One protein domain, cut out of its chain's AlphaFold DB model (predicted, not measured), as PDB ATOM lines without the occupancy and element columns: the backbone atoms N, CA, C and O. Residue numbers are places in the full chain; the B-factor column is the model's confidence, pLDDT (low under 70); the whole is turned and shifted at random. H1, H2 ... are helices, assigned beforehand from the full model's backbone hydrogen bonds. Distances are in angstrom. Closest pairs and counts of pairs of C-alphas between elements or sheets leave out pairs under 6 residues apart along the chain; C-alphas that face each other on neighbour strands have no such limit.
ATOM      1  N   GLY A  96       3.100 -38.876 -33.079       87.25
ATOM      2  CA  GLY A  96       3.306 -39.913 -32.065       87.25
ATOM      3  C   GLY A  96       3.387 -39.375 -30.632       87.25
ATOM      4  O   GLY A  96       2.728 -39.914 -29.755       87.25
ATOM      5  N   GLN A  97       4.131 -38.289 -30.398       90.62
ATOM      6  CA  GLN A  97       4.236 -37.655 -29.077       90.62
ATOM      7  C   GLN A  97       2.890 -37.079 -28.628       90.62
ATOM      8  O   GLN A  97       2.514 -37.238 -27.471       90.62
ATOM      9  N   PHE A  98       2.149 -36.455 -29.549       90.94
ATOM     10  CA  PHE A  98       0.818 -35.928 -29.262       90.94
ATOM     11  C   PHE A  98      -0.146 -37.036 -28.819       90.94
ATOM     12  O   PHE A  98      -0.748 -36.929 -27.755       90.94
ATOM     13  N   TRP A  99      -0.248 -38.128 -29.586       92.12
ATOM     14  CA  TRP A  99      -1.115 -39.253 -29.224       92.12
ATOM     15  C   TRP A  99      -0.653 -39.971 -27.957       92.12
ATOM     16  O   TRP A  99      -1.487 -40.391 -27.157       92.12
ATOM     17  N   TYR A 100       0.658 -40.075 -27.743       93.38
ATOM     18  CA  TYR A 100       1.214 -40.632 -26.516       93.38
ATOM     19  C   TYR A 100       0.797 -39.820 -25.285       93.38
ATOM     20  O   TYR A 100       0.328 -40.398 -24.306       93.38
ATOM     21  N   LEU A 101       0.899 -38.489 -25.348       94.12
ATOM     22  CA  LEU A 101       0.480 -37.616 -24.254       94.12
ATOM     23  C   LEU A 101      -1.041 -37.635 -24.064       94.12
ATOM     24  O   LEU A 101      -1.511 -37.858 -22.952       94.12
ATOM     25  N   LEU A 102      -1.813 -37.457 -25.139       93.69
ATOM     26  CA  LEU A 102      -3.272 -37.359 -25.063       93.69
ATOM     27  C   LEU A 102      -3.939 -38.686 -24.671       93.69
ATOM     28  O   LEU A 102      -4.771 -38.731 -23.770       93.69
ATOM     29  N   ILE A 103      -3.597 -39.787 -25.338       95.38
ATOM     30  CA  ILE A 103      -4.281 -41.071 -25.131       95.38
ATOM     31  C   ILE A 103      -3.586 -41.871 -24.040       95.38
ATOM     32  O   ILE A 103      -4.233 -42.278 -23.080       95.38
ATOM     33  N   GLY A 104      -2.272 -42.069 -24.169       94.94
ATOM     34  CA  GLY A 104      -1.489 -42.867 -23.225       94.94
ATOM     35  C   GLY A 104      -1.434 -42.227 -21.845       94.94
ATOM     36  O   GLY A 104      -1.875 -42.813 -20.859       94.94
ATOM     37  N   GLN A 105      -0.926 -41.000 -21.785       96.38
ATOM     38  CA  GLN A 105      -0.658 -40.314 -20.523       96.38
ATOM     39  C   GLN A 105      -1.843 -39.501 -19.994       96.38
ATOM     40  O   GLN A 105      -1.770 -39.065 -18.854       96.38
ATOM     41  N   SER A 106      -2.931 -39.317 -20.757       96.06
ATOM     42  CA  SER A 106      -4.160 -38.682 -20.242       96.06
ATOM     43  C   SER A 106      -5.288 -39.700 -20.077       96.06
ATOM     44  O   SER A 106      -5.630 -40.042 -18.951       96.06
ATOM     45  N   LEU A 107      -5.874 -40.213 -21.167       97.62
ATOM     46  CA  LEU A 107      -7.097 -41.029 -21.085       97.62
ATOM     47  C   LEU A 107      -6.879 -42.391 -20.411       97.62
ATOM     48  O   LEU A 107      -7.628 -42.751 -19.505       97.62
ATOM     49  N   ILE A 108      -5.860 -43.146 -20.830       97.56
ATOM     50  CA  ILE A 108      -5.567 -44.466 -20.249       97.56
ATOM     51  C   ILE A 108      -5.166 -44.307 -18.779       97.56
ATOM     52  O   ILE A 108      -5.675 -45.026 -17.918       97.56
ATOM     53  N   ALA A 109      -4.313 -43.323 -18.486       97.44
ATOM     54  CA  ALA A 109      -3.932 -42.980 -17.123       97.44
ATOM     55  C   ALA A 109      -5.149 -42.630 -16.244       97.44
ATOM     56  O   ALA A 109      -5.297 -43.189 -15.157       97.44
ATOM     57  N   ALA A 110      -6.074 -41.807 -16.747       98.25
ATOM     58  CA  ALA A 110      -7.311 -41.447 -16.056       98.25
ATOM     59  C   ALA A 110      -8.183 -42.664 -15.730       98.25
ATOM     60  O   ALA A 110      -8.664 -42.790 -14.604       98.25
ATOM     61  N   VAL A 111      -8.353 -43.591 -16.678       98.50
ATOM     62  CA  VAL A 111      -9.123 -44.823 -16.450       98.50
ATOM     63  C   VAL A 111      -8.474 -45.676 -15.360       98.50
ATOM     64  O   VAL A 111      -9.162 -46.103 -14.433       98.50
ATOM     65  N   ILE A 112      -7.156 -45.883 -15.425       98.06
ATOM     66  CA  ILE A 112      -6.425 -46.689 -14.438       98.06
ATOM     67  C   ILE A 112      -6.494 -46.037 -13.049       98.06
ATOM     68  O   ILE A 112      -6.865 -46.696 -12.077       98.06
ATOM     69  N   SER A 113      -6.187 -44.743 -12.938       97.94
ATOM     70  CA  SER A 113      -6.221 -44.028 -11.657       97.94
ATOM     71  C   SER A 113      -7.630 -43.933 -11.074       97.94
ATOM     72  O   SER A 113      -7.794 -44.086  -9.862       97.94
ATOM     73  N   GLY A 114      -8.649 -43.724 -11.909       98.12
ATOM     74  CA  GLY A 114     -10.047 -43.758 -11.485       98.12
ATOM     75  C   GLY A 114     -10.452 -45.134 -10.959       98.12
ATOM     76  O   GLY A 114     -11.026 -45.227  -9.877       98.12
ATOM     77  N   ALA A 115     -10.083 -46.209 -11.662       98.38
ATOM     78  CA  ALA A 115     -10.375 -47.580 -11.245       98.38
ATOM     79  C   ALA A 115      -9.687 -47.960  -9.921       98.38
ATOM     80  O   ALA A 115     -10.320 -48.567  -9.058       98.38
ATOM     81  N   ILE A 116      -8.425 -47.561  -9.717       98.00
ATOM     82  CA  ILE A 116      -7.712 -47.789  -8.448       98.00
ATOM     83  C   ILE A 116      -8.419 -47.062  -7.299       98.00
ATOM     84  O   ILE A 116      -8.702 -47.668  -6.265       98.00
ATOM     85  N   ASN A 117      -8.755 -45.782  -7.482       97.69
ATOM     86  CA  ASN A 117      -9.455 -45.004  -6.460       97.69
ATOM     87  C   ASN A 117     -10.855 -45.543  -6.161       97.69
ATOM     88  O   ASN A 117     -11.264 -45.557  -5.002       97.69
ATOM     89  N   PHE A 118     -11.569 -46.014  -7.185       97.50
ATOM     90  CA  PHE A 118     -12.845 -46.704  -7.033       97.50
ATOM     91  C   PHE A 118     -12.699 -47.982  -6.206       97.50
ATOM     92  O   PHE A 118     -13.470 -48.192  -5.277       97.50
ATOM     93  N   GLY A 119     -11.693 -48.812  -6.502       96.62
ATOM     94  CA  GLY A 119     -11.422 -50.048  -5.766       96.62
ATOM     95  C   GLY A 119     -11.116 -49.795  -4.290       96.62
ATOM     96  O   GLY A 119     -11.728 -50.420  -3.426       96.62
ATOM     97  N   VAL A 120     -10.242 -48.823  -3.999       95.19
ATOM     98  CA  VAL A 120      -9.947 -48.393  -2.620       95.19
ATOM     99  C   VAL A 120     -11.213 -47.890  -1.931       95.19
ATOM    100  O   VAL A 120     -11.497 -48.280  -0.807       95.19
ATOM    101  N   ALA A 121     -12.013 -47.068  -2.607       94.56
ATOM    102  CA  ALA A 121     -13.245 -46.536  -2.042       94.56
ATOM    103  C   ALA A 121     -14.303 -47.623  -1.794       94.56
ATOM    104  O   ALA A 121     -14.959 -47.593  -0.761       94.56
ATOM    105  N   CYS A 122     -14.446 -48.610  -2.679       94.38
ATOM    106  CA  CYS A 122     -15.307 -49.772  -2.449       94.38
ATOM    107  C   CYS A 122     -14.840 -50.575  -1.229       94.38
ATOM    108  O   CYS A 122     -15.660 -50.901  -0.374       94.38
ATOM    109  N   ALA A 123     -13.537 -50.850  -1.125       93.12
ATOM    110  CA  ALA A 123     -12.966 -51.570   0.013       93.12
ATOM    111  C   ALA A 123     -13.134 -50.801   1.334       93.12
ATOM    112  O   ALA A 123     -13.365 -51.407   2.372       93.12
ATOM    113  N   THR A 124     -13.057 -49.471   1.307       90.69
ATOM    114  CA  THR A 124     -13.231 -48.649   2.508       90.69
ATOM    115  C   THR A 124     -14.705 -48.486   2.875       90.69
ATOM    116  O   THR A 124     -15.075 -48.667   4.028       90.69
ATOM    117  N   TYR A 125     -15.562 -48.138   1.911       89.56
ATOM    118  CA  TYR A 125     -16.901 -47.618   2.193       89.56
ATOM    119  C   TYR A 125     -18.027 -48.650   2.125       89.56
ATOM    120  O   TYR A 125     -19.045 -48.454   2.788       89.56
ATOM    121  N   ASN A 126     -17.869 -49.756   1.387       88.12
ATOM    122  CA  ASN A 126     -18.943 -50.752   1.259       88.12
ATOM    123  C   ASN A 126     -19.133 -51.596   2.526       88.12
ATOM    124  O   ASN A 126     -20.167 -52.238   2.678       88.12
ATOM    125  N   HIS A 127     -18.150 -51.609   3.429       84.62
ATOM    126  CA  HIS A 127     -18.231 -52.348   4.690       84.62
ATOM    127  C   HIS A 127     -18.834 -51.532   5.839       84.62
ATOM    128  O   HIS A 127     -19.071 -52.086   6.911       84.62
ATOM    129  N   TYR A 128     -19.091 -50.235   5.644       84.94
ATOM    130  CA  TYR A 128     -19.689 -49.410   6.687       84.94
ATOM    131  C   TYR A 128     -21.204 -49.583   6.726       84.94
ATOM    132  O   TYR A 128     -21.906 -49.251   5.771       84.94
ATOM    133  N   ASP A 129     -21.699 -50.053   7.870       82.81
ATOM    134  CA  ASP A 129     -23.119 -50.017   8.195       82.81
ATOM    135  C   ASP A 129     -23.558 -48.550   8.382       82.81
ATOM    136  O   ASP A 129     -23.045 -47.879   9.288       82.81
ATOM    137  N   PRO A 130     -24.502 -48.034   7.570       81.94
ATOM    138  CA  PRO A 130     -24.998 -46.665   7.684       81.94
ATOM    139  C   PRO A 130     -25.572 -46.309   9.057       81.94
ATOM    140  O   PRO A 130     -25.577 -45.123   9.402       81.94
ATOM    141  N   ALA A 131     -26.066 -47.298   9.811       82.31
ATOM    142  CA  ALA A 131     -26.623 -47.109  11.147       82.31
ATOM    143  C   ALA A 131     -25.538 -46.988  12.230       82.31
ATOM    144  O   ALA A 131     -25.753 -46.312  13.235       82.31
ATOM    145  N   VAL A 132     -24.370 -47.608  12.023       82.69
ATOM    146  CA  VAL A 132     -23.277 -47.662  13.012       82.69
ATOM    147  C   VAL A 132     -22.181 -46.643  12.698       82.69
ATOM    148  O   VAL A 132     -21.688 -45.961  13.593       82.69
ATOM    149  N   THR A 133     -21.794 -46.521  11.427       82.06
ATOM    150  CA  THR A 133     -20.697 -45.653  10.970       82.06
ATOM    151  C   THR A 133     -21.192 -44.746   9.842       82.06
ATOM    152  O   THR A 133     -20.988 -45.047   8.663       82.06
ATOM    153  N   PRO A 134     -21.867 -43.629  10.165       79.62
ATOM    154  CA  PRO A 134     -22.341 -42.713   9.143       79.62
ATOM    155  C   PRO A 134     -21.156 -42.041   8.444       79.62
ATOM    156  O   PRO A 134     -20.222 -41.552   9.089       79.62
ATOM    157  N   ILE A 135     -21.219 -41.979   7.116       79.19
ATOM    158  CA  ILE A 135     -20.220 -41.293   6.300       79.19
ATOM    159  C   ILE A 135     -20.807 -39.947   5.917       79.19
ATOM    160  O   ILE A 135     -21.775 -39.863   5.156       79.19
ATOM    161  N   TYR A 136     -20.196 -38.892   6.435       81.31
ATOM    162  CA  TYR A 136     -20.534 -37.526   6.077       81.31
ATOM    163  C   TYR A 136     -19.442 -36.935   5.203       81.31
ATOM    164  O   TYR A 136     -18.261 -37.262   5.326       81.31
ATOM    165  N   PHE A 137     -19.833 -36.001   4.344       81.25
ATOM    166  CA  PHE A 137     -18.879 -35.330   3.475       81.25
ATOM    167  C   PHE A 137     -17.862 -34.486   4.271       81.25
ATOM    168  O   PHE A 137     -16.664 -34.563   4.005       81.25
ATOM    169  N   TRP A 138     -18.329 -33.739   5.283       78.88
ATOM    170  CA  TRP A 138     -17.536 -32.746   6.031       78.88
ATOM    171  C   TRP A 138     -17.307 -33.046   7.516       78.88
ATOM    172  O   TRP A 138     -16.500 -32.370   8.153       78.88
ATOM    173  N   LYS A 139     -18.025 -34.002   8.115       75.56
ATOM    174  CA  LYS A 139     -17.930 -34.218   9.564       75.56
ATOM    175  C   LYS A 139     -16.580 -34.860   9.884       75.56
ATOM    176  O   LYS A 139     -16.304 -35.961   9.422       75.56
ATOM    177  N   TRP A 140     -15.765 -34.163  10.678       66.00
ATOM    178  CA  TRP A 140     -14.399 -34.559  11.051       66.00
ATOM    179  C   TRP A 140     -14.286 -35.979  11.624       66.00
ATOM    180  O   TRP A 140     -13.234 -36.593  11.500       66.00
ATOM    181  N   PHE A 141     -15.367 -36.515  12.194       63.78
ATOM    182  CA  PHE A 141     -15.457 -37.888  12.680       63.78
ATOM    183  C   PHE A 141     -16.791 -38.533  12.259       63.78
ATOM    184  O   PHE A 141     -17.818 -37.838  12.257       63.78
ATOM    185  N   PRO A 142     -16.815 -39.850  11.963       62.97
ATOM    186  CA  PRO A 142     -15.690 -40.791  12.073       62.97
ATOM    187  C   PRO A 142     -14.741 -40.840  10.855       62.97
ATOM    188  O   PRO A 142     -13.559 -41.081  11.061       62.97
ATOM    189  N   VAL A 143     -15.193 -40.568   9.619       67.44
ATOM    190  CA  VAL A 143     -14.327 -40.528   8.415       67.44
ATOM    191  C   VAL A 143     -14.877 -39.518   7.390       67.44
ATOM    192  O   VAL A 143     -15.854 -39.829   6.705       67.44
ATOM    193  N   PRO A 144     -14.294 -38.310   7.248       83.81
ATOM    194  CA  PRO A 144     -14.757 -37.348   6.253       83.81
ATOM    195  C   PRO A 144     -14.312 -37.764   4.845       83.81
ATOM    196  O   PRO A 144     -13.111 -37.848   4.569       83.81
ATOM    197  N   LEU A 145     -15.264 -37.939   3.918       89.88
ATOM    198  CA  LEU A 145     -14.953 -38.188   2.499       89.88
ATOM    199  C   LEU A 145     -14.068 -37.070   1.912       89.88
ATOM    200  O   LEU A 145     -13.145 -37.345   1.149       89.88
ATOM    201  N   ALA A 146     -14.289 -35.815   2.323       92.62
ATOM    202  CA  ALA A 146     -13.455 -34.679   1.931       92.62
ATOM    203  C   ALA A 146     -11.976 -34.845   2.337       92.62
ATOM    204  O   ALA A 146     -11.078 -34.451   1.585       92.62
ATOM    205  N   GLY A 147     -11.719 -35.440   3.506       92.88
ATOM    206  CA  GLY A 147     -10.368 -35.724   3.990       92.88
ATOM    207  C   GLY A 147      -9.677 -36.796   3.151       92.88
ATOM    208  O   GLY A 147      -8.549 -36.589   2.704       92.88
ATOM    209  N   ASP A 148     -10.379 -37.893   2.851       93.81
ATOM    210  CA  ASP A 148      -9.871 -38.951   1.966       93.81
ATOM    211  C   ASP A 148      -9.543 -38.409   0.562       93.81
ATOM    212  O   ASP A 148      -8.472 -38.676   0.013       93.81
ATOM    213  N   MET A 149     -10.398 -37.549  -0.002       95.62
ATOM    214  CA  MET A 149     -10.095 -36.850  -1.258       95.62
ATOM    215  C   MET A 149      -8.814 -36.003  -1.163       95.62
ATOM    216  O   MET A 149      -8.006 -36.006  -2.089       95.62
ATOM    217  N   GLY A 150      -8.580 -35.319  -0.040       96.12
ATOM    218  CA  GLY A 150      -7.349 -34.554   0.181       96.12
ATOM    219  C   GLY A 150      -6.098 -35.436   0.195       96.12
ATOM    220  O   GLY A 150      -5.118 -35.128  -0.486       96.12
ATOM    221  N   VAL A 151      -6.153 -36.562   0.912       96.00
ATOM    222  CA  VAL A 151      -5.062 -37.556   0.969       96.00
ATOM    223  C   VAL A 151      -4.830 -38.205  -0.396       96.00
ATOM    224  O   VAL A 151      -3.686 -38.456  -0.778       96.00
ATOM    225  N   THR A 152      -5.898 -38.411  -1.168       96.69
ATOM    226  CA  THR A 152      -5.835 -38.987  -2.517       96.69
ATOM    227  C   THR A 152      -4.910 -38.197  -3.426       96.69
ATOM    228  O   THR A 152      -4.094 -38.810  -4.106       96.69
ATOM    229  N   ILE A 153      -4.975 -36.859  -3.418       97.69
ATOM    230  CA  ILE A 153      -4.071 -36.041  -4.241       97.69
ATOM    231  C   ILE A 153      -2.615 -36.340  -3.883       97.69
ATOM    232  O   ILE A 153      -1.799 -36.564  -4.773       97.69
ATOM    233  N   ILE A 154      -2.296 -36.380  -2.589       97.88
ATOM    234  CA  ILE A 154      -0.929 -36.585  -2.102       97.88
ATOM    235  C   ILE A 154      -0.405 -37.941  -2.570       97.88
ATOM    236  O   ILE A 154       0.624 -38.017  -3.243       97.88
ATOM    237  N   VAL A 155      -1.137 -39.009  -2.249       97.69
ATOM    238  CA  VAL A 155      -0.728 -40.383  -2.558       97.69
ATOM    239  C   VAL A 155      -0.675 -40.606  -4.070       97.69
ATOM    240  O   VAL A 155       0.326 -41.108  -4.585       97.69
ATOM    241  N   GLN A 156      -1.712 -40.191  -4.800       97.38
ATOM    242  CA  GLN A 156      -1.792 -40.386  -6.245       97.38
ATOM    243  C   GLN A 156      -0.682 -39.635  -6.981       97.38
ATOM    244  O   GLN A 156      -0.055 -40.224  -7.851       97.38
ATOM    245  N   GLN A 157      -0.381 -38.383  -6.627       98.00
ATOM    246  CA  GLN A 157       0.666 -37.615  -7.312       98.00
ATOM    247  C   GLN A 157       2.065 -38.199  -7.076       98.00
ATOM    248  O   GLN A 157       2.879 -38.222  -8.000       98.00
ATOM    249  N   ILE A 158       2.334 -38.728  -5.875       98.38
ATOM    250  CA  ILE A 158       3.580 -39.445  -5.568       98.38
ATOM    251  C   ILE A 158       3.719 -40.681  -6.468       98.38
ATOM    252  O   ILE A 158       4.718 -40.819  -7.178       98.38
ATOM    253  N   PHE A 159       2.713 -41.560  -6.483       98.19
ATOM    254  CA  PHE A 159       2.766 -42.789  -7.279       98.19
ATOM    255  C   PHE A 159       2.739 -42.522  -8.787       98.19
ATOM    256  O   PHE A 159       3.522 -43.126  -9.521       98.19
ATOM    257  N   SER A 160       1.905 -41.591  -9.255       97.81
ATOM    258  CA  SER A 160       1.865 -41.184 -10.661       97.81
ATOM    259  C   SER A 160       3.217 -40.657 -11.121       97.81
ATOM    260  O   SER A 160       3.658 -41.036 -12.205       97.81
ATOM    261  N   MET A 161       3.913 -39.856 -10.309       97.88
ATOM    262  CA  MET A 161       5.232 -39.334 -10.677       97.88
ATOM    263  C   MET A 161       6.276 -40.450 -10.779       97.88
ATOM    264  O   MET A 161       7.045 -40.479 -11.743       97.88
ATOM    265  N   ILE A 162       6.264 -41.395  -9.832       98.00
ATOM    266  CA  ILE A 162       7.137 -42.579  -9.826       98.00
ATOM    267  C   ILE A 162       6.920 -43.427 -11.083       98.00
ATOM    268  O   ILE A 162       7.873 -43.712 -11.815       98.00
ATOM    269  N   ILE A 163       5.670 -43.814 -11.345       97.50
ATOM    270  CA  ILE A 163       5.311 -44.719 -12.441       97.50
ATOM    271  C   ILE A 163       5.523 -44.024 -13.786       97.50
ATOM    272  O   ILE A 163       6.252 -44.536 -14.635       97.50
ATOM    273  N   THR A 252      22.601 -49.868  -8.593       91.38
ATOM    274  CA  THR A 252      22.511 -50.638  -7.338       91.38
ATOM    275  C   THR A 252      21.126 -50.504  -6.687       91.38
ATOM    276  O   THR A 252      20.383 -49.557  -6.952       91.38
ATOM    277  N   TYR A 253      20.754 -51.426  -5.787       91.31
ATOM    278  CA  TYR A 253      19.492 -51.329  -5.029       91.31
ATOM    279  C   TYR A 253      19.397 -50.048  -4.197       91.31
ATOM    280  O   TYR A 253      18.331 -49.440  -4.102       91.31
ATOM    281  N   ARG A 254      20.523 -49.598  -3.639       89.38
ATOM    282  CA  ARG A 254      20.590 -48.333  -2.913       89.38
ATOM    283  C   ARG A 254      20.315 -47.150  -3.834       89.38
ATOM    284  O   ARG A 254      19.473 -46.324  -3.502       89.38
ATOM    285  N   GLN A 255      20.961 -47.092  -5.002       89.75
ATOM    286  CA  GLN A 255      20.687 -46.056  -6.001       89.75
ATOM    287  C   GLN A 255      19.213 -46.080  -6.436       89.75
ATOM    288  O   GLN A 255      18.601 -45.021  -6.541       89.75
ATOM    289  N   ARG A 256      18.604 -47.262  -6.622       93.44
ATOM    290  CA  ARG A 256      17.159 -47.391  -6.908       93.44
ATOM    291  C   ARG A 256      16.302 -46.784  -5.803       93.44
ATOM    292  O   ARG A 256      15.380 -46.034  -6.103       93.44
ATOM    293  N   PHE A 257      16.619 -47.067  -4.544       94.12
ATOM    294  CA  PHE A 257      15.888 -46.515  -3.406       94.12
ATOM    295  C   PHE A 257      16.071 -44.995  -3.279       94.12
ATOM    296  O   PHE A 257      15.097 -44.266  -3.111       94.12
ATOM    297  N   GLU A 258      17.294 -44.487  -3.447       91.75
ATOM    298  CA  GLU A 258      17.559 -43.045  -3.469       91.75
ATOM    299  C   GLU A 258      16.798 -42.352  -4.611       91.75
ATOM    300  O   GLU A 258      16.273 -41.251  -4.430       91.75
ATOM    301  N   ARG A 259      16.728 -42.967  -5.796       93.62
ATOM    302  CA  ARG A 259      15.925 -42.476  -6.927       93.62
ATOM    303  C   ARG A 259      14.427 -42.522  -6.626       93.62
ATOM    304  O   ARG A 259      13.727 -41.566  -6.951       93.62
ATOM    305  N   LEU A 260      13.947 -43.578  -5.969       95.88
ATOM    306  CA  LEU A 260      12.548 -43.732  -5.567       95.88
ATOM    307  C   LEU A 260      12.134 -42.624  -4.600       95.88
ATOM    308  O   LEU A 260      11.155 -41.934  -4.865       95.88
ATOM    309  N   LEU A 261      12.907 -42.405  -3.531       95.56
ATOM    310  CA  LEU A 261      12.637 -41.345  -2.556       95.56
ATOM    311  C   LEU A 261      12.648 -39.959  -3.201       95.56
ATOM    312  O   LEU A 261      11.782 -39.137  -2.918       95.56
ATOM    313  N   TRP A 262      13.607 -39.707  -4.091       94.12
ATOM    314  CA  TRP A 262      13.682 -38.434  -4.799       94.12
ATOM    315  C   TRP A 262      12.485 -38.208  -5.724       94.12
ATOM    316  O   TRP A 262      11.876 -37.143  -5.703       94.12
ATOM    317  N   THR A 263      12.109 -39.225  -6.499       95.94
ATOM    318  CA  THR A 263      10.960 -39.151  -7.413       95.94
ATOM    319  C   THR A 263       9.649 -39.016  -6.636       95.94
ATOM    320  O   THR A 263       8.770 -38.256  -7.037       95.94
ATOM    321  N   ALA A 264       9.537 -39.689  -5.485       97.31
ATOM    322  CA  ALA A 264       8.416 -39.533  -4.565       97.31
ATOM    323  C   ALA A 264       8.327 -38.099  -4.028       97.31
ATOM    324  O   ALA A 264       7.256 -37.497  -4.039       97.31
ATOM    325  N   PHE A 265       9.460 -37.525  -3.618       96.38
ATOM    326  CA  PHE A 265       9.530 -36.147  -3.146       96.38
ATOM    327  C   PHE A 265       9.160 -35.133  -4.240       96.38
ATOM    328  O   PHE A 265       8.378 -34.222  -3.983       96.38
ATOM    329  N   GLN A 266       9.610 -35.333  -5.482       95.94
ATOM    330  CA  GLN A 266       9.159 -34.522  -6.620       95.94
ATOM    331  C   GLN A 266       7.643 -34.634  -6.839       95.94
ATOM    332  O   GLN A 266       6.974 -33.617  -7.016       95.94
ATOM    333  N   GLY A 267       7.080 -35.847  -6.770       97.06
ATOM    334  CA  GLY A 267       5.630 -36.059  -6.844       97.06
ATOM    335  C   GLY A 267       4.871 -35.338  -5.725       97.06
ATOM    336  O   GLY A 267       3.834 -34.725  -5.976       97.06
ATOM    337  N   PHE A 268       5.428 -35.316  -4.512       97.62
ATOM    338  CA  PHE A 268       4.898 -34.530  -3.397       97.62
ATOM    339  C   PHE A 268       4.966 -33.016  -3.662       97.62
ATOM    340  O   PHE A 268       3.998 -32.302  -3.407       97.62
ATOM    341  N   CYS A 269       6.051 -32.498  -4.237       96.12
ATOM    342  CA  CYS A 269       6.132 -31.081  -4.606       96.12
ATOM    343  C   CYS A 269       5.133 -30.697  -5.709       96.12
ATOM    344  O   CYS A 269       4.511 -29.636  -5.624       96.12
ATOM    345  N   ILE A 270       4.917 -31.568  -6.701       95.25
ATOM    346  CA  ILE A 270       3.844 -31.388  -7.691       95.25
ATOM    347  C   ILE A 270       2.481 -31.407  -6.989       95.25
ATOM    348  O   ILE A 270       1.638 -30.560  -7.289       95.25
ATOM    349  N   CYS A 271       2.277 -32.299  -6.011       96.94
ATOM    350  CA  CYS A 271       1.075 -32.297  -5.182       96.94
ATOM    351  C   CYS A 271       0.849 -30.929  -4.538       96.94
ATOM    352  O   CYS A 271      -0.241 -30.398  -4.703       96.94
ATOM    353  N   LEU A 272       1.844 -30.326  -3.878       96.25
ATOM    354  CA  LEU A 272       1.687 -29.006  -3.243       96.25
ATOM    355  C   LEU A 272       1.196 -27.934  -4.228       96.25
ATOM    356  O   LEU A 272       0.331 -27.131  -3.880       96.25
ATOM    357  N   ALA A 273       1.689 -27.956  -5.470       93.75
ATOM    358  CA  ALA A 273       1.239 -27.037  -6.516       93.75
ATOM    359  C   ALA A 273      -0.199 -27.327  -6.987       93.75
ATOM    360  O   ALA A 273      -0.959 -26.401  -7.270       93.75
ATOM    361  N   THR A 274      -0.587 -28.602  -7.084       95.31
ATOM    362  CA  THR A 274      -1.921 -29.004  -7.567       95.31
ATOM    363  C   THR A 274      -3.010 -28.982  -6.496       95.31
ATOM    364  O   THR A 274      -4.171 -28.704  -6.785       95.31
ATOM    365  N   TRP A 275      -2.641 -29.252  -5.247       97.12
ATOM    366  CA  TRP A 275      -3.558 -29.454  -4.128       97.12
ATOM    367  C   TRP A 275      -4.364 -28.191  -3.830       97.12
ATOM    368  O   TRP A 275      -5.576 -28.270  -3.641       97.12
ATOM    369  N   TRP A 276      -3.705 -27.026  -3.878       95.94
ATOM    370  CA  TRP A 276      -4.286 -25.738  -3.488       95.94
ATOM    371  C   TRP A 276      -5.488 -25.299  -4.329       95.94
ATOM    372  O   TRP A 276      -6.318 -24.533  -3.858       95.94
ATOM    373  N   TRP A 277      -5.608 -25.780  -5.565       96.31
ATOM    374  CA  TRP A 277      -6.766 -25.488  -6.412       96.31
ATOM    375  C   TRP A 277      -7.629 -26.727  -6.635       96.31
ATOM    376  O   TRP A 277      -8.851 -26.631  -6.558       96.31
ATOM    377  N   TYR A 278      -7.030 -27.904  -6.841       97.38
ATOM    378  CA  TYR A 278      -7.792 -29.106  -7.175       97.38
ATOM    379  C   TYR A 278      -8.701 -29.557  -6.028       97.38
ATOM    380  O   TYR A 278      -9.875 -29.872  -6.253       97.38
ATOM    381  N   TRP A 279      -8.192 -29.555  -4.788       97.38
ATOM    382  CA  TRP A 279      -8.990 -29.951  -3.629       97.38
ATOM    383  C   TRP A 279     -10.116 -28.946  -3.346       97.38
ATOM    384  O   TRP A 279     -11.272 -29.369  -3.402       97.38
ATOM    385  N   PRO A 280      -9.866 -27.629  -3.165       97.06
ATOM    386  CA  PRO A 280     -10.942 -26.676  -2.885       97.06
ATOM    387  C   PRO A 280     -12.014 -26.604  -3.973       97.06
ATOM    388  O   PRO A 280     -13.193 -26.519  -3.640       97.06
ATOM    389  N   ILE A 281     -11.645 -26.692  -5.259       97.62
ATOM    390  CA  ILE A 281     -12.624 -26.714  -6.359       97.62
ATOM    391  C   ILE A 281     -13.530 -27.942  -6.245       97.62
ATOM    392  O   ILE A 281     -14.751 -27.832  -6.342       97.62
ATOM    393  N   SER A 282     -12.952 -29.111  -5.985       96.88
ATOM    394  CA  SER A 282     -13.723 -30.351  -5.862       96.88
ATOM    395  C   SER A 282     -14.656 -30.324  -4.653       96.88
ATOM    396  O   SER A 282     -15.801 -30.768  -4.733       96.88
ATOM    397  N   ILE A 283     -14.195 -29.740  -3.549       95.50
ATOM    398  CA  ILE A 283     -15.011 -29.491  -2.364       95.50
ATOM    399  C   ILE A 283     -16.147 -28.507  -2.664       95.50
ATOM    400  O   ILE A 283     -17.285 -28.776  -2.285       95.50
ATOM    401  N   ALA A 284     -15.879 -27.409  -3.374       96.38
ATOM    402  CA  ALA A 284     -16.894 -26.429  -3.751       96.38
ATOM    403  C   ALA A 284     -17.998 -27.034  -4.636       96.38
ATOM    404  O   ALA A 284     -19.153 -26.633  -4.529       96.38
ATOM    405  N   ILE A 285     -17.659 -28.026  -5.467       96.31
ATOM    406  CA  ILE A 285     -18.619 -28.752  -6.310       96.31
ATOM    407  C   ILE A 285     -19.438 -29.758  -5.489       96.31
ATOM    408  O   ILE A 285     -20.658 -29.825  -5.625       96.31
ATOM    409  N   LEU A 286     -18.786 -30.567  -4.649       95.69
ATOM    410  CA  LEU A 286     -19.440 -31.695  -3.979       95.69
ATOM    411  C   LEU A 286     -20.150 -31.315  -2.677       95.69
ATOM    412  O   LEU A 286     -21.166 -31.929  -2.342       95.69
ATOM    413  N   ALA A 287     -19.653 -30.316  -1.943       93.75
ATOM    414  CA  ALA A 287     -20.227 -29.926  -0.659       93.75
ATOM    415  C   ALA A 287     -21.708 -29.519  -0.773       93.75
ATOM    416  O   ALA A 287     -22.506 -30.061  -0.009       93.75
ATOM    417  N   PRO A 288     -22.138 -28.673  -1.732       95.31
ATOM    418  CA  PRO A 288     -23.554 -28.316  -1.869       95.31
ATOM    419  C   PRO A 288     -24.469 -29.517  -2.152       95.31
ATOM    420  O   PRO A 288     -25.644 -29.498  -1.799       95.31
ATOM    421  N   ILE A 289     -23.933 -30.573  -2.771       95.31
ATOM    422  CA  ILE A 289     -24.697 -31.759  -3.171       95.31
ATOM    423  C   ILE A 289     -24.839 -32.746  -1.999       95.31
ATOM    424  O   ILE A 289     -25.899 -33.354  -1.822       95.31
ATOM    425  N   TYR A 290     -23.783 -32.908  -1.190       92.75
ATOM    426  CA  TYR A 290     -23.665 -34.021  -0.237       92.75
ATOM    427  C   TYR A 290     -23.422 -33.626   1.231       92.75
ATOM    428  O   TYR A 290     -23.484 -34.506   2.087       92.75
ATOM    429  N   ALA A 291     -23.186 -32.350   1.571       84.81
ATOM    430  CA  ALA A 291     -22.774 -31.941   2.926       84.81
ATOM    431  C   ALA A 291     -23.716 -32.395   4.056       84.81
ATOM    432  O   ALA A 291     -23.239 -32.739   5.134       84.81
ATOM    433  N   GLY A 292     -25.029 -32.425   3.814       83.94
ATOM    434  CA  GLY A 292     -26.034 -32.832   4.805       83.94
ATOM    435  C   GLY A 292     -26.484 -34.292   4.716       83.94
ATOM    436  O   GLY A 292     -27.401 -34.682   5.435       83.94
ATOM    437  N   ARG A 293     -25.909 -35.096   3.814       87.12
ATOM    438  CA  ARG A 293     -26.392 -36.455   3.523       87.12
ATOM    439  C   ARG A 293     -25.468 -37.499   4.145       87.12
ATOM    440  O   ARG A 293     -24.249 -37.375   4.061       87.12
ATOM    441  N   ASN A 294     -26.056 -38.541   4.731       87.38
ATOM    442  CA  ASN A 294     -25.328 -39.777   5.000       87.38
ATOM    443  C   ASN A 294     -25.205 -40.530   3.673       87.38
ATOM    444  O   ASN A 294     -26.216 -40.890   3.072       87.38
ATOM    445  N   ILE A 295     -23.977 -40.708   3.200       90.19
ATOM    446  CA  ILE A 295     -23.676 -41.371   1.922       90.19
ATOM    447  C   ILE A 295     -23.113 -42.787   2.118       90.19
ATOM    448  O   ILE A 295     -22.581 -43.372   1.176       90.19
ATOM    449  N   ALA A 296     -23.217 -43.330   3.335       86.69
ATOM    450  CA  ALA A 296     -22.856 -44.709   3.649       86.69
ATOM    451  C   ALA A 296     -23.781 -45.734   2.975       86.69
ATOM    452  O   ALA A 296     -24.929 -45.433   2.651       86.69
ATOM    453  N   GLY A 297     -23.280 -46.961   2.793       79.88
ATOM    454  CA  GLY A 297     -24.066 -48.100   2.300       79.88
ATOM    455  C   GLY A 297     -24.433 -48.061   0.813       79.88
ATOM    456  O   GLY A 297     -25.242 -48.868   0.366       79.88
ATOM    457  N   GLY A 298     -23.853 -47.144   0.033       87.19
ATOM    458  CA  GLY A 298     -24.067 -47.049  -1.411       87.19
ATOM    459  C   GLY A 298     -22.776 -46.812  -2.192       87.19
ATOM    460  O   GLY A 298     -21.718 -46.558  -1.626       87.19
ATOM    461  N   PHE A 299     -22.871 -46.827  -3.523       94.06
ATOM    462  CA  PHE A 299     -21.723 -46.634  -4.422       94.06
ATOM    463  C   PHE A 299     -21.313 -45.164  -4.617       94.06
ATOM    464  O   PHE A 299     -20.371 -44.887  -5.357       94.06
ATOM    465  N   ILE A 300     -22.000 -44.207  -3.983       94.12
ATOM    466  CA  ILE A 300     -21.755 -42.767  -4.180       94.12
ATOM    467  C   ILE A 300     -20.311 -42.378  -3.821       94.12
ATOM    468  O   ILE A 300     -19.656 -41.767  -4.669       94.12
ATOM    469  N   PRO A 301     -19.759 -42.743  -2.643       93.94
ATOM    470  CA  PRO A 301     -18.367 -42.430  -2.316       93.94
ATOM    471  C   PRO A 301     -17.381 -43.030  -3.324       93.94
ATOM    472  O   PRO A 301     -16.426 -42.370  -3.736       93.94
ATOM    473  N   ALA A 302     -17.649 -44.259  -3.778       96.12
ATOM    474  CA  ALA A 302     -16.824 -44.937  -4.766       96.12
ATOM    475  C   ALA A 302     -16.854 -44.226  -6.125       96.12
ATOM    476  O   ALA A 302     -15.798 -43.972  -6.703       96.12
ATOM    477  N   LEU A 303     -18.033 -43.823  -6.605       97.06
ATOM    478  CA  LEU A 303     -18.175 -43.078  -7.856       97.06
ATOM    479  C   LEU A 303     -17.511 -41.695  -7.785       97.06
ATOM    480  O   LEU A 303     -16.840 -41.291  -8.737       97.06
ATOM    481  N   ILE A 304     -17.640 -40.991  -6.654       96.56
ATOM    482  CA  ILE A 304     -16.932 -39.723  -6.419       96.56
ATOM    483  C   ILE A 304     -15.424 -39.942  -6.558       96.56
ATOM    484  O   ILE A 304     -14.770 -39.219  -7.306       96.56
ATOM    485  N   LYS A 305     -14.877 -40.966  -5.895       96.94
ATOM    486  CA  LYS A 305     -13.448 -41.305  -5.946       96.94
ATOM    487  C   LYS A 305     -12.990 -41.747  -7.337       96.94
ATOM    488  O   LYS A 305     -11.890 -41.374  -7.742       96.94
ATOM    489  N   LEU A 306     -13.831 -42.461  -8.086       98.06
ATOM    490  CA  LEU A 306     -13.567 -42.835  -9.477       98.06
ATOM    491  C   LEU A 306     -13.348 -41.598 -10.344       98.06
ATOM    492  O   LEU A 306     -12.307 -41.469 -10.987       98.06
ATOM    493  N   ILE A 307     -14.313 -40.676 -10.335       98.31
ATOM    494  CA  ILE A 307     -14.263 -39.463 -11.158       98.31
ATOM    495  C   ILE A 307     -13.124 -38.561 -10.682       98.31
ATOM    496  O   ILE A 307     -12.346 -38.064 -11.491       98.31
ATOM    497  N   TYR A 308     -12.983 -38.395  -9.368       97.94
ATOM    498  CA  TYR A 308     -11.953 -37.559  -8.768       97.94
ATOM    499  C   TYR A 308     -10.533 -38.030  -9.104       97.94
ATOM    500  O   TYR A 308      -9.698 -37.220  -9.511       97.94
ATOM    501  N   GLY A 309     -10.263 -39.331  -8.978       97.94
ATOM    502  CA  GLY A 309      -8.974 -39.920  -9.337       97.94
ATOM    503  C   GLY A 309      -8.705 -39.863 -10.842       97.94
ATOM    504  O   GLY A 309      -7.578 -39.565 -11.251       97.94
ATOM    505  N   ALA A 310      -9.738 -40.092 -11.661       98.44
ATOM    506  CA  ALA A 310      -9.638 -40.030 -13.117       98.44
ATOM    507  C   ALA A 310      -9.309 -38.619 -13.614       98.44
ATOM    508  O   ALA A 310      -8.346 -38.448 -14.359       98.44
ATOM    509  N   VAL A 311     -10.054 -37.602 -13.170       98.38
ATOM    510  CA  VAL A 311      -9.821 -36.206 -13.571       98.38
ATOM    511  C   VAL A 311      -8.456 -35.719 -13.089       98.38
ATOM    512  O   VAL A 311      -7.754 -35.052 -13.847       98.38
ATOM    513  N   LEU A 312      -8.028 -36.099 -11.880       97.88
ATOM    514  CA  LEU A 312      -6.707 -35.723 -11.375       97.88
ATOM    515  C   LEU A 312      -5.608 -36.254 -12.299       97.88
ATOM    516  O   LEU A 312      -4.770 -35.481 -12.753       97.88
ATOM    517  N   SER A 313      -5.644 -37.549 -12.632       97.94
ATOM    518  CA  SER A 313      -4.639 -38.158 -13.512       97.94
ATOM    519  C   SER A 313      -4.713 -37.625 -14.943       97.94
ATOM    520  O   SER A 313      -3.669 -37.365 -15.538       97.94
ATOM    521  N   LEU A 314      -5.921 -37.370 -15.462       97.81
ATOM    522  CA  LEU A 314      -6.122 -36.753 -16.774       97.81
ATOM    523  C   LEU A 314      -5.368 -35.420 -16.895       97.81
ATOM    524  O   LEU A 314      -4.817 -35.118 -17.951       97.81
ATOM    525  N   LEU A 315      -5.347 -34.633 -15.818       96.25
ATOM    526  CA  LEU A 315      -4.696 -33.325 -15.784       96.25
ATOM    527  C   LEU A 315      -3.191 -33.420 -15.498       96.25
ATOM    528  O   LEU A 315      -2.412 -32.655 -16.069       96.25
ATOM    529  N   THR A 316      -2.763 -34.319 -14.610       97.12
ATOM    530  CA  THR A 316      -1.401 -34.278 -14.054       97.12
ATOM    531  C   THR A 316      -0.426 -35.233 -14.729       97.12
ATOM    532  O   THR A 316       0.739 -34.865 -14.908       97.12
ATOM    533  N   ASN A 317      -0.860 -36.416 -15.173       97.81
ATOM    534  CA  ASN A 317       0.035 -37.373 -15.828       97.81
ATOM    535  C   ASN A 317       0.651 -36.835 -17.136       97.81
ATOM    536  O   ASN A 317       1.851 -37.043 -17.331       97.81
ATOM    537  N   PRO A 318      -0.060 -36.083 -18.004       96.44
ATOM    538  CA  PRO A 318       0.556 -35.495 -19.195       96.44
ATOM    539  C   PRO A 318       1.661 -34.500 -18.846       96.44
ATOM    540  O   PRO A 318       2.687 -34.455 -19.521       96.44
ATOM    541  N   ILE A 319       1.486 -33.740 -17.759       95.50
ATOM    542  CA  ILE A 319       2.508 -32.821 -17.249       95.50
ATOM    543  C   ILE A 319       3.725 -33.623 -16.782       95.50
ATOM    544  O   ILE A 319       4.831 -33.333 -17.220       95.50
ATOM    545  N   MET A 320       3.538 -34.664 -15.965       97.25
ATOM    546  CA  MET A 320       4.635 -35.530 -15.498       97.25
ATOM    547  C   MET A 320       5.379 -36.204 -16.660       97.25
ATOM    548  O   MET A 320       6.608 -36.282 -16.656       97.25
TER     549      MET A 320
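Overview. This is residues 96 to 163 and 252 to 320 of the 447 residues of an uncharacterized protein of Jaminaea rosea (UniProt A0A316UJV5). Helices H1, H2 and H4 form a bundle, and the long, kinked H3 packs on H2, its free-standing residues 253 to 258 sticking out. The 137 printed residues hold four named helices, H1 to H4 in order, and no named strand: all helix. The whole is compact, with radius of gyration of the C-alphas 16.4 A and spans of 51 by 35 by 26 A.

Arrangement. H1, residues 96 to 125, touches H4, residues 300 to 320, opposite ways at a shallow tilt of 29 degrees; the closest C-alphas, of Ala 110 and Ala 310, are 4.0 A apart. H2, residues 145 to 163, touches H4 the same way; the closest C-alphas, of Met 161 and Met 320, are 6.2 A apart. H3, residues 253 to 290, touches H2 opposite ways; the closest C-alphas, of Gly 267 and Ile 158, are 4.2 A apart. H1 and H3 are apart. The O i to N i+4 pairs within hydrogen-bond range are 23 of 26 in H1, 14 of 15 in H2, 29 of 34 in H3 and 15 of 17 in H4.

Along the chain. H1 spans 40.5 A from C-alpha 96 at (3.306, -39.913, -32.065), H2 26.0 A, H3 46.7 A, and H4 29.6 A to C-alpha 320 at (4.635, -35.530, -15.498). H3 has a kink of 51 degrees near residue 274.

Size, cuts and confidence. Residues 164 to 251 are not printed; C-alphas 163 and 252 are 18.9 A apart across the cut. The H1 to H2 link, 19 residues, is long. Residues 140 to 143 have pLDDT under 70.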